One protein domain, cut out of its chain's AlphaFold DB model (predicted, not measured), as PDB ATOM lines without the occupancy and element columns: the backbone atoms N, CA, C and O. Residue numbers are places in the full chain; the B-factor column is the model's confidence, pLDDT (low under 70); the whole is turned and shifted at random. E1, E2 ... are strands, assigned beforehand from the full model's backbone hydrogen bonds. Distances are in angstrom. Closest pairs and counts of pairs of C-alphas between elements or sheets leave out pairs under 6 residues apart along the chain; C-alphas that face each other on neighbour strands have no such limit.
ATOM      1  N   MET A  75      30.943   0.218  42.062       95.56
ATOM      2  CA  MET A  75      29.770   1.065  42.190       95.56
ATOM      3  C   MET A  75      28.744   0.421  43.117       95.56
ATOM      4  O   MET A  75      28.575  -0.800  43.143       95.56
ATOM      5  N   PHE A  76      28.024   1.262  43.848       94.94
ATOM      6  CA  PHE A  76      26.884   0.850  44.649       94.94
ATOM      7  C   PHE A  76      25.786   1.908  44.601       94.94
ATOM      8  O   PHE A  76      26.017   3.064  44.243       94.94
ATOM      9  N   ILE A  77      24.572   1.493  44.953       95.44
ATOM     10  CA  ILE A  77      23.402   2.366  44.972       95.44
ATOM     11  C   ILE A  77      22.733   2.359  46.339       95.44
ATOM     12  O   ILE A  77      22.753   1.348  47.051       95.44
ATOM     13  N   ILE A  78      22.105   3.480  46.666       94.19
ATOM     14  CA  ILE A  78      21.216   3.635  47.814       94.19
ATOM     15  C   ILE A  78      19.841   4.004  47.260       94.19
ATOM     16  O   ILE A  78      19.722   4.946  46.479       94.19
ATOM     17  N   LYS A  79      18.822   3.224  47.626       93.94
ATOM     18  CA  LYS A  79      17.426   3.449  47.240       93.94
ATOM     19  C   LYS A  79      16.680   3.969  48.456       93.94
ATOM     20  O   LYS A  79      16.669   3.288  49.481       93.94
ATOM     21  N   LEU A  80      16.074   5.143  48.345       93.06
ATOM     22  CA  LEU A  80      15.313   5.751  49.433       93.06
ATOM     23  C   LEU A  80      13.925   6.156  48.936       93.06
ATOM     24  O   LEU A  80      13.814   6.599  47.793       93.06
ATOM     25  N   PRO A  81      12.872   6.028  49.758       91.88
ATOM     26  CA  PRO A  81      11.554   6.550  49.415       91.88
ATOM     27  C   PRO A  81      11.628   8.049  49.110       91.88
ATOM     28  O   PRO A  81      12.308   8.793  49.816       91.88
ATOM     29  N   ALA A  82      10.936   8.490  48.065       89.12
ATOM     30  CA  ALA A  82      10.886   9.891  47.671       89.12
ATOM     31  C   ALA A  82       9.509  10.249  47.106       89.12
ATOM     32  O   ALA A  82       8.854   9.435  46.450       89.12
ATOM     33  N   ASN A  83       9.082  11.487  47.345       91.56
ATOM     34  CA  ASN A  83       7.863  12.038  46.772       91.56
ATOM     35  C   ASN A  83       8.161  13.398  46.114       91.56
ATOM     36  O   ASN A  83       8.088  14.428  46.795       91.56
ATOM     37  N   PRO A  84       8.493  13.422  44.809       87.69
ATOM     38  CA  PRO A  84       8.953  14.636  44.137       87.69
ATOM     39  C   PRO A  84       7.887  15.741  44.078       87.69
ATOM     40  O   PRO A  84       8.240  16.910  43.968       87.69
ATOM     41  N   THR A  85       6.596  15.414  44.233       87.38
ATOM     42  CA  THR A  85       5.507  16.417  44.265       87.38
ATOM     43  C   THR A  85       5.602  17.397  45.426       87.38
ATOM     44  O   THR A  85       5.070  18.499  45.354       87.38
ATOM     45  N   THR A  86       6.299  17.016  46.496       87.81
ATOM     46  CA  THR A  86       6.486  17.857  47.685       87.81
ATOM     47  C   THR A  86       7.602  18.899  47.519       87.81
ATOM     48  O   THR A  86       7.790  19.752  48.391       87.81
ATOM     49  N   GLY A  87       8.387  18.805  46.436       88.75
ATOM     50  CA  GLY A  87       9.614  19.578  46.226       88.75
ATOM     51  C   GLY A  87      10.818  19.101  47.054       88.75
ATOM     52  O   GLY A  87      11.897  19.681  46.945       88.75
ATOM     53  N   TYR A  88      10.663  18.059  47.877       90.38
ATOM     54  CA  TYR A  88      11.756  17.457  48.644       90.38
ATOM     55  C   TYR A  88      12.504  16.402  47.825       90.38
ATOM     56  O   TYR A  88      11.923  15.691  47.006       90.38
ATOM     57  N   GLY A  89      13.796  16.252  48.112       91.50
ATOM     58  CA  GLY A  89      14.622  15.171  47.591       91.50
ATOM     59  C   GLY A  89      15.801  14.853  48.505       91.50
ATOM     60  O   GLY A  89      16.159  15.619  49.400       91.50
ATOM     61  N   TRP A  90      16.435  13.712  48.271       92.69
ATOM     62  CA  TRP A  90      17.634  13.293  48.982       92.69
ATOM     63  C   TRP A  90      18.860  14.033  48.464       92.69
ATOM     64  O   TRP A  90      19.146  14.058  47.265       92.69
ATOM     65  N   THR A  91      19.605  14.621  49.389       91.25
ATOM     66  CA  THR A  91      20.831  15.371  49.127       91.25
ATOM     67  C   THR A  91      21.971  14.786  49.951       91.25
ATOM     68  O   THR A  91      21.785  14.430  51.117       91.25
ATOM     69  N   VAL A  92      23.157  14.687  49.352       91.25
ATOM     70  CA  VAL A  92      24.379  14.281  50.056       91.25
ATOM     71  C   VAL A  92      24.878  15.468  50.875       91.25
ATOM     72  O   VAL A  92      25.217  16.506  50.316       91.25
ATOM     73  N   ARG A  93      24.908  15.324  52.203       88.69
ATOM     74  CA  ARG A  93      25.412  16.357  53.124       88.69
ATOM     75  C   ARG A  93      26.882  16.195  53.447       88.69
ATOM     76  O   ARG A  93      27.605  17.180  53.532       88.69
ATOM     77  N   LYS A  94      27.307  14.952  53.623       88.69
ATOM     78  CA  LYS A  94      28.686  14.592  53.920       88.69
ATOM     79  C   LYS A  94      28.974  13.266  53.247       88.69
ATOM     80  O   LYS A  94      28.214  12.316  53.424       88.69
ATOM     81  N   SER A  95      30.058  13.204  52.491       91.25
ATOM     82  CA  SER A  95      30.571  11.971  51.904       91.25
ATOM     83  C   SER A  95      31.989  11.725  52.411       91.25
ATOM     84  O   SER A  95      32.781  12.667  52.473       91.25
ATOM     85  N   PRO A  96      32.335  10.484  52.771       93.06
ATOM     86  CA  PRO A  96      33.701  10.151  53.132       93.06
ATOM     87  C   PRO A  96      34.576  10.124  51.867       93.06
ATOM     88  O   PRO A  96      34.080   9.800  50.790       93.06
ATOM     89  N   HIS A  97      35.871  10.437  51.980       93.50
ATOM     90  CA  HIS A  97      36.768  10.558  50.815       93.50
ATOM     91  C   HIS A  97      36.870   9.266  49.988       93.50
ATOM     92  O   HIS A  97      37.100   9.312  48.787       93.50
ATOM     93  N   GLN A  98      36.622   8.109  50.609       94.44
ATOM     94  CA  GLN A  98      36.648   6.808  49.946       94.44
ATOM     95  C   GLN A  98      35.479   6.588  48.969       94.44
ATOM     96  O   GLN A  98      35.457   5.575  48.265       94.44
ATOM     97  N   VAL A  99      34.491   7.490  48.936       95.19
ATOM     98  CA  VAL A  99      33.264   7.352  48.149       95.19
ATOM     99  C   VAL A  99      33.000   8.611  47.327       95.19
ATOM    100  O   VAL A  99      32.826   9.697  47.873       95.19
ATOM    101  N   ILE A 100      32.857   8.441  46.013       95.94
ATOM    102  CA  ILE A 100      32.436   9.501  45.089       95.94
ATOM    103  C   ILE A 100      30.937   9.374  44.811       95.94
ATOM    104  O   ILE A 100      30.445   8.286  44.507       95.94
ATOM    105  N   TYR A 101      30.212  10.491  44.877       96.44
ATOM    106  CA  TYR A 101      28.820  10.583  44.443       96.44
ATOM    107  C   TYR A 101      28.736  10.781  42.924       96.44
ATOM    108  O   TYR A 101      29.363  11.682  42.378       96.44
ATOM    109  N   LEU A 102      27.952   9.941  42.248       96.38
ATOM    110  CA  LEU A 102      27.813   9.933  40.785       96.38
ATOM    111  C   LEU A 102      26.503  10.566  40.295       96.38
ATOM    112  O   LEU A 102      26.275  10.653  39.092       96.38
ATOM    113  N   GLY A 103      25.610  10.957  41.204       95.50
ATOM    114  CA  GLY A 103      24.299  11.505  40.867       95.50
ATOM    115  C   GLY A 103      23.134  10.638  41.341       95.50
ATOM    116  O   GLY A 103      23.303   9.578  41.953       95.50
ATOM    117  N   LYS A 104      21.923  11.111  41.050       95.25
ATOM    118  CA  LYS A 104      20.667  10.490  41.472       95.25
ATOM    119  C   LYS A 104      19.618  10.544  40.373       95.25
ATOM    120  O   LYS A 104      19.699  11.374  39.475       95.25
ATOM    121  N   HIS A 105      18.641   9.652  40.451       95.62
ATOM    122  CA  HIS A 105      17.451   9.684  39.603       95.62
ATOM    123  C   HIS A 105      16.247   9.140  40.369       95.62
ATOM    124  O   HIS A 105      16.397   8.292  41.251       95.62
ATOM    125  N   TYR A 106      15.065   9.636  40.024       94.38
ATOM    126  CA  TYR A 106      13.802   9.186  40.589       94.38
ATOM    127  C   TYR A 106      13.188   8.084  39.720       94.38
ATOM    128  O   TYR A 106      13.241   8.147  38.493       94.38
ATOM    129  N   VAL A 107      12.597   7.087  40.372       93.75
ATOM    130  CA  VAL A 107      11.810   6.026  39.748       93.75
ATOM    131  C   VAL A 107      10.455   5.986  40.441       93.75
ATOM    132  O   VAL A 107      10.371   5.826  41.659       93.75
ATOM    133  N   GLN A 108       9.397   6.138  39.653       91.94
ATOM    134  CA  GLN A 108       8.019   6.093  40.128       91.94
ATOM    135  C   GLN A 108       7.659   4.692  40.635       91.94
ATOM    136  O   GLN A 108       8.174   3.695  40.124       91.94
ATOM    137  N   SER A 109       6.797   4.608  41.654       89.38
ATOM    138  CA  SER A 109       6.345   3.312  42.167       89.38
ATOM    139  C   SER A 109       5.552   2.548  41.090       89.38
ATOM    140  O   SER A 109       4.768   3.165  40.360       89.38
ATOM    141  N   PRO A 110       5.741   1.220  40.968       86.88
ATOM    142  CA  PRO A 110       5.034   0.402  39.979       86.88
ATOM    143  C   PRO A 110       3.525   0.321  40.241       86.88
ATOM    144  O   PRO A 110       2.754   0.054  39.324       86.88
ATOM    145  N   GLU A 111       3.086   0.590  41.471       86.19
ATOM    146  CA  GLU A 111       1.674   0.695  41.841       86.19
ATOM    147  C   GLU A 111       1.004   1.949  41.255       86.19
ATOM    148  O   GLU A 111      -0.226   2.065  41.260       86.19
ATOM    149  N   CYS A 112       1.787   2.895  40.732       86.06
ATOM    150  CA  CYS A 112       1.239   4.059  40.071       86.06
ATOM    151  C   CYS A 112       0.705   3.722  38.677       86.06
ATOM    152  O   CYS A 112       1.445   3.368  37.755       86.06
ATOM    153  N   LYS A 113      -0.606   3.887  38.507       85.62
ATOM    154  CA  LYS A 113      -1.283   3.644  37.232       85.62
ATOM    155  C   LYS A 113      -0.793   4.611  36.151       85.62
ATOM    156  O   LYS A 113      -0.565   5.794  36.401       85.62
ATOM    157  N   LYS A 114      -0.700   4.112  34.916       83.12
ATOM    158  CA  LYS A 114      -0.339   4.916  33.741       83.12
ATOM    159  C   LYS A 114      -1.293   6.110  33.603       83.12
ATOM    160  O   LYS A 114      -2.506   5.936  33.655       83.12
ATOM    161  N   GLY A 115      -0.736   7.309  33.427       80.88
ATOM    162  CA  GLY A 115      -1.500   8.559  33.331       80.88
ATOM    163  C   GLY A 115      -1.788   9.242  34.672       80.88
ATOM    164  O   GLY A 115      -2.268  10.372  34.670       80.88
ATOM    165  N   ILE A 116      -1.461   8.615  35.808       81.31
ATOM    166  CA  ILE A 116      -1.528   9.268  37.117       81.31
ATOM    167  C   ILE A 116      -0.218  10.010  37.383       81.31
ATOM    168  O   ILE A 116       0.870   9.428  37.377       81.31
ATOM    169  N   VAL A 117      -0.338  11.312  37.626       80.25
ATOM    170  CA  VAL A 117       0.776  12.170  38.028       80.25
ATOM    171  C   VAL A 117       0.875  12.242  39.547       80.25
ATOM    172  O   VAL A 117      -0.110  12.110  40.267       80.25
ATOM    173  N   GLY A 118       2.089  12.471  40.031       81.19
ATOM    174  CA  GLY A 118       2.330  12.797  41.428       81.19
ATOM    175  C   GLY A 118       2.368  11.631  42.414       81.19
ATOM    176  O   GLY A 118       2.308  11.839  43.624       81.19
ATOM    177  N   CYS A 119       2.505  10.407  41.916       86.62
ATOM    178  CA  CYS A 119       2.761   9.254  42.769       86.62
ATOM    179  C   CYS A 119       4.100   9.370  43.507       86.62
ATOM    180  O   CYS A 119       5.061   9.974  43.025       86.62
ATOM    181  N   SER A 120       4.180   8.728  44.671       90.00
ATOM    182  CA  SER A 120       5.449   8.489  45.350       90.00
ATOM    183  C   SER A 120       6.297   7.473  44.574       90.00
ATOM    184  O   SER A 120       5.871   6.876  43.582       90.00
ATOM    185  N   GLY A 121       7.548   7.316  44.983       92.44
ATOM    186  CA  GLY A 121       8.459   6.360  44.378       92.44
ATOM    187  C   GLY A 121       9.742   6.244  45.177       92.44
ATOM    188  O   GLY A 121       9.757   6.422  46.398       92.44
ATOM    189  N   ILE A 122      10.829   5.958  44.476       93.88
ATOM    190  CA  ILE A 122      12.163   5.835  45.050       93.88
ATOM    191  C   ILE A 122      13.131   6.784  44.353       93.88
ATOM    192  O   ILE A 122      13.110   6.943  43.137       93.88
ATOM    193  N   GLU A 123      14.025   7.386  45.122       94.06
ATOM    194  CA  GLU A 123      15.199   8.066  44.598       94.06
ATOM    195  C   GLU A 123      16.407   7.146  44.747       94.06
ATOM    196  O   GLU A 123      16.673   6.580  45.812       94.06
ATOM    197  N   ILE A 124      17.117   6.952  43.642       95.75
ATOM    198  CA  ILE A 124      18.267   6.065  43.550       95.75
ATOM    199  C   ILE A 124      19.515   6.928  43.427       95.75
ATOM    200  O   ILE A 124      19.759   7.534  42.379       95.75
ATOM    201  N   LEU A 125      20.318   6.948  44.488       96.31
ATOM    202  CA  LEU A 125      21.603   7.632  44.551       96.31
ATOM    203  C   LEU A 125      22.714   6.650  44.171       96.31
ATOM    204  O   LEU A 125      22.768   5.536  44.699       96.31
ATOM    205  N   ARG A 126      23.596   7.051  43.252       97.38
ATOM    206  CA  ARG A 126      24.704   6.234  42.745       97.38
ATOM    207  C   ARG A 126      26.033   6.717  43.315       97.38
ATOM    208  O   ARG A 126      26.290   7.917  43.367       97.38
ATOM    209  N   PHE A 127      26.886   5.772  43.689       96.62
ATOM    210  CA  PHE A 127      28.191   6.036  44.283       96.62
ATOM    211  C   PHE A 127      29.260   5.095  43.725       96.62
ATOM    212  O   PHE A 127      28.949   3.982  43.298       96.62
ATOM    213  N   ASN A 128      30.522   5.519  43.789       96.25
ATOM    214  CA  ASN A 128      31.689   4.688  43.504       96.25
ATOM    215  C   ASN A 128      32.613   4.622  44.725       96.25
ATOM    216  O   ASN A 128      33.000   5.663  45.252       96.25
ATOM    217  N   ALA A 129      32.972   3.416  45.170       95.94
ATOM    218  CA  ALA A 129      33.931   3.218  46.255       95.94
ATOM    219  C   ALA A 129      35.359   3.210  45.690       95.94
ATOM    220  O   ALA A 129      35.805   2.200  45.152       95.94
ATOM    221  N   ILE A 130      36.077   4.327  45.787       96.38
ATOM    222  CA  ILE A 130      37.398   4.498  45.161       96.38
ATOM    223  C   ILE A 130      38.557   4.010  46.038       96.38
ATOM    224  O   ILE A 130      39.573   3.540  45.525       96.38
ATOM    225  N   GLU A 131      38.382   4.016  47.358       94.00
ATOM    226  CA  GLU A 131      39.420   3.637  48.318       94.00
ATOM    227  C   GLU A 131      38.886   2.684  49.394       94.00
ATOM    228  O   GLU A 131      37.679   2.544  49.594       94.00
ATOM    229  N   ALA A 132      39.796   1.988  50.076       93.50
ATOM    230  CA  ALA A 132      39.448   1.154  51.219       93.50
ATOM    231  C   ALA A 132      39.405   2.010  52.491       93.50
ATOM    232  O   ALA A 132      40.255   2.871  52.697       93.50
ATOM    233  N   GLY A 133      38.434   1.760  53.364       92.25
ATOM    234  CA  GLY A 133      38.328   2.473  54.631       92.25
ATOM    235  C   GLY A 133      36.941   2.377  55.242       92.25
ATOM    236  O   GLY A 133      36.046   1.712  54.717       92.25
ATOM    237  N   LYS A 134      36.774   3.054  56.376       91.56
ATOM    238  CA  LYS A 134      35.481   3.269  57.023       91.56
ATOM    239  C   LYS A 134      35.184   4.758  56.984       91.56
ATOM    240  O   LYS A 134      36.067   5.570  57.240       91.56
ATOM    241  N   GLY A 135      33.943   5.098  56.682       90.00
ATOM    242  CA  GLY A 135      33.503   6.477  56.599       90.00
ATOM    243  C   GLY A 135      31.997   6.576  56.747       90.00
ATOM    244  O   GLY A 135      31.277   5.587  56.604       90.00
ATOM    245  N   GLU A 136      31.536   7.777  57.057       91.38
ATOM    246  CA  GLU A 136      30.127   8.074  57.268       91.38
ATOM    247  C   GLU A 136      29.582   8.851  56.069       91.38
ATOM    248  O   GLU A 136      30.100   9.914  55.723       91.38
ATOM    249  N   LEU A 137      28.535   8.312  55.443       91.31
ATOM    250  CA  LEU A 137      27.772   8.981  54.398       91.31
ATOM    251  C   LEU A 137      26.485   9.531  55.016       91.31
ATOM    252  O   LEU A 137      25.652   8.761  55.490       91.31
ATOM    253  N   GLN A 138      26.314  10.850  54.981       91.38
ATOM    254  CA  GLN A 138      25.129  11.523  55.505       91.38
ATOM    255  C   GLN A 138      24.252  12.004  54.353       91.38
ATOM    256  O   GLN A 138      24.686  12.782  53.498       91.38
ATOM    257  N   LEU A 139      23.004  11.544  54.352       90.38
ATOM    258  CA  LEU A 139      21.972  11.921  53.394       90.38
ATOM    259  C   LEU A 139      20.869  12.677  54.130       90.38
ATOM    260  O   LEU A 139      20.506  12.306  55.244       90.38
ATOM    261  N   GLN A 140      20.313  13.707  53.500       89.75
ATOM    262  CA  GLN A 140      19.199  14.466  54.059       89.75
ATOM    263  C   GLN A 140      18.075  14.604  53.040       89.75
ATOM    264  O   GLN A 140      18.332  14.922  51.881       89.75
ATOM    265  N   TYR A 141      16.839  14.398  53.491       90.81
ATOM    266  CA  TYR A 141      15.640  14.653  52.703       90.81
ATOM    267  C   TYR A 141      15.180  16.097  52.912       90.81
ATOM    268  O   TYR A 141      14.767  16.473  54.007       90.81
ATOM    269  N   VAL A 142      15.329  16.931  51.890       90.00
ATOM    270  CA  VAL A 142      15.193  18.391  51.998       90.00
ATOM    271  C   VAL A 142      14.880  18.986  50.629       90.00
ATOM    272  O   VAL A 142      15.183  18.375  49.600       90.00
ATOM    273  N   ARG A 143      14.277  20.174  50.589       88.81
ATOM    274  CA  ARG A 143      14.177  20.911  49.328       88.81
ATOM    275  C   ARG A 143      15.555  21.471  48.971       88.81
ATOM    276  O   ARG A 143      16.206  22.029  49.853       88.81
TER     277      ARG A 143
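This is residues 75 to 143 of the 160 residues of the protein "Protease inhibitor I42 family protein" of Serratia symbiotica (UniProt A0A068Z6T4). Two small antiparallel sheets lie face to face as a loose, elongated sandwich: a strongly twisted sheet of three strands, E1, E4 and E3, and over one face of it a smaller sheet of two, E2 and E5. The strands of both sheets run roughly along the long axis, and the loop of residues 109 to 120, between E3 and E4, makes one end of the whole. The printed part has 69 residues, with no named helix and five named strands, E1 to E5 in chain order, 38 residues in all; its class is all strand. It is loose, with a radius of gyration of the C-alphas of 14.0 A, and spans 45 by 22 by 14 A, only just a rod.

Start at C-alpha 75, at (29.770, 1.065, 42.190), where E1 begins; it runs through residues 75 to 82 for 21.6 A. After a short link, find E2 at residues 89 to 94, 15.4 A long. A tight link leads to E3, residues 99 to 108, the longest strand by residues; it begins at C-alpha 99, at (33.264, 7.352, 48.149), spans 26.5 A and bends by 55 degrees at residue 102. Beyond a long link, E4 takes residues 121 to 129 over 25.7 A. A short link then brings you to E5, residues 138 to 142, which ends at C-alpha 142, at (15.193, 18.391, 51.998).

Look first at the larger sheet, in the order E1, E4, E3, with E1 and E3 as edge strands. E1 and E4 are antiparallel at 156 degrees; find N 78 and O 125 within hydrogen-bond range, 2.9 A apart. E3 and E4 form a hairpin, antiparallel at 162 degrees, with N 107 and O 122 2.8 A apart. Now turn to E2 and E5, antiparallel at 146 degrees, where N 91 and O 140 are 2.8 A apart. The two sheets make a sandwich, two sheets face to face, with the facing parts 10.0 A centre to centre, their best planes 19 degrees apart and their strands at 21 degrees. Between them, the closest C-alphas of E2 and E4 are those of Trp 90 and Glu 123, 7.2 A apart. E2 and E3 are near each other, while E3 and E5 are apart.

The two C-alphas farthest apart are those of Gly 115 and Gly 133, at 45.6 A. The printed part has no cut, and its one long link, E3 to E4, has 12 residues. The mean pLDDT of the printed part is 91.4, and no printed residue is under 70.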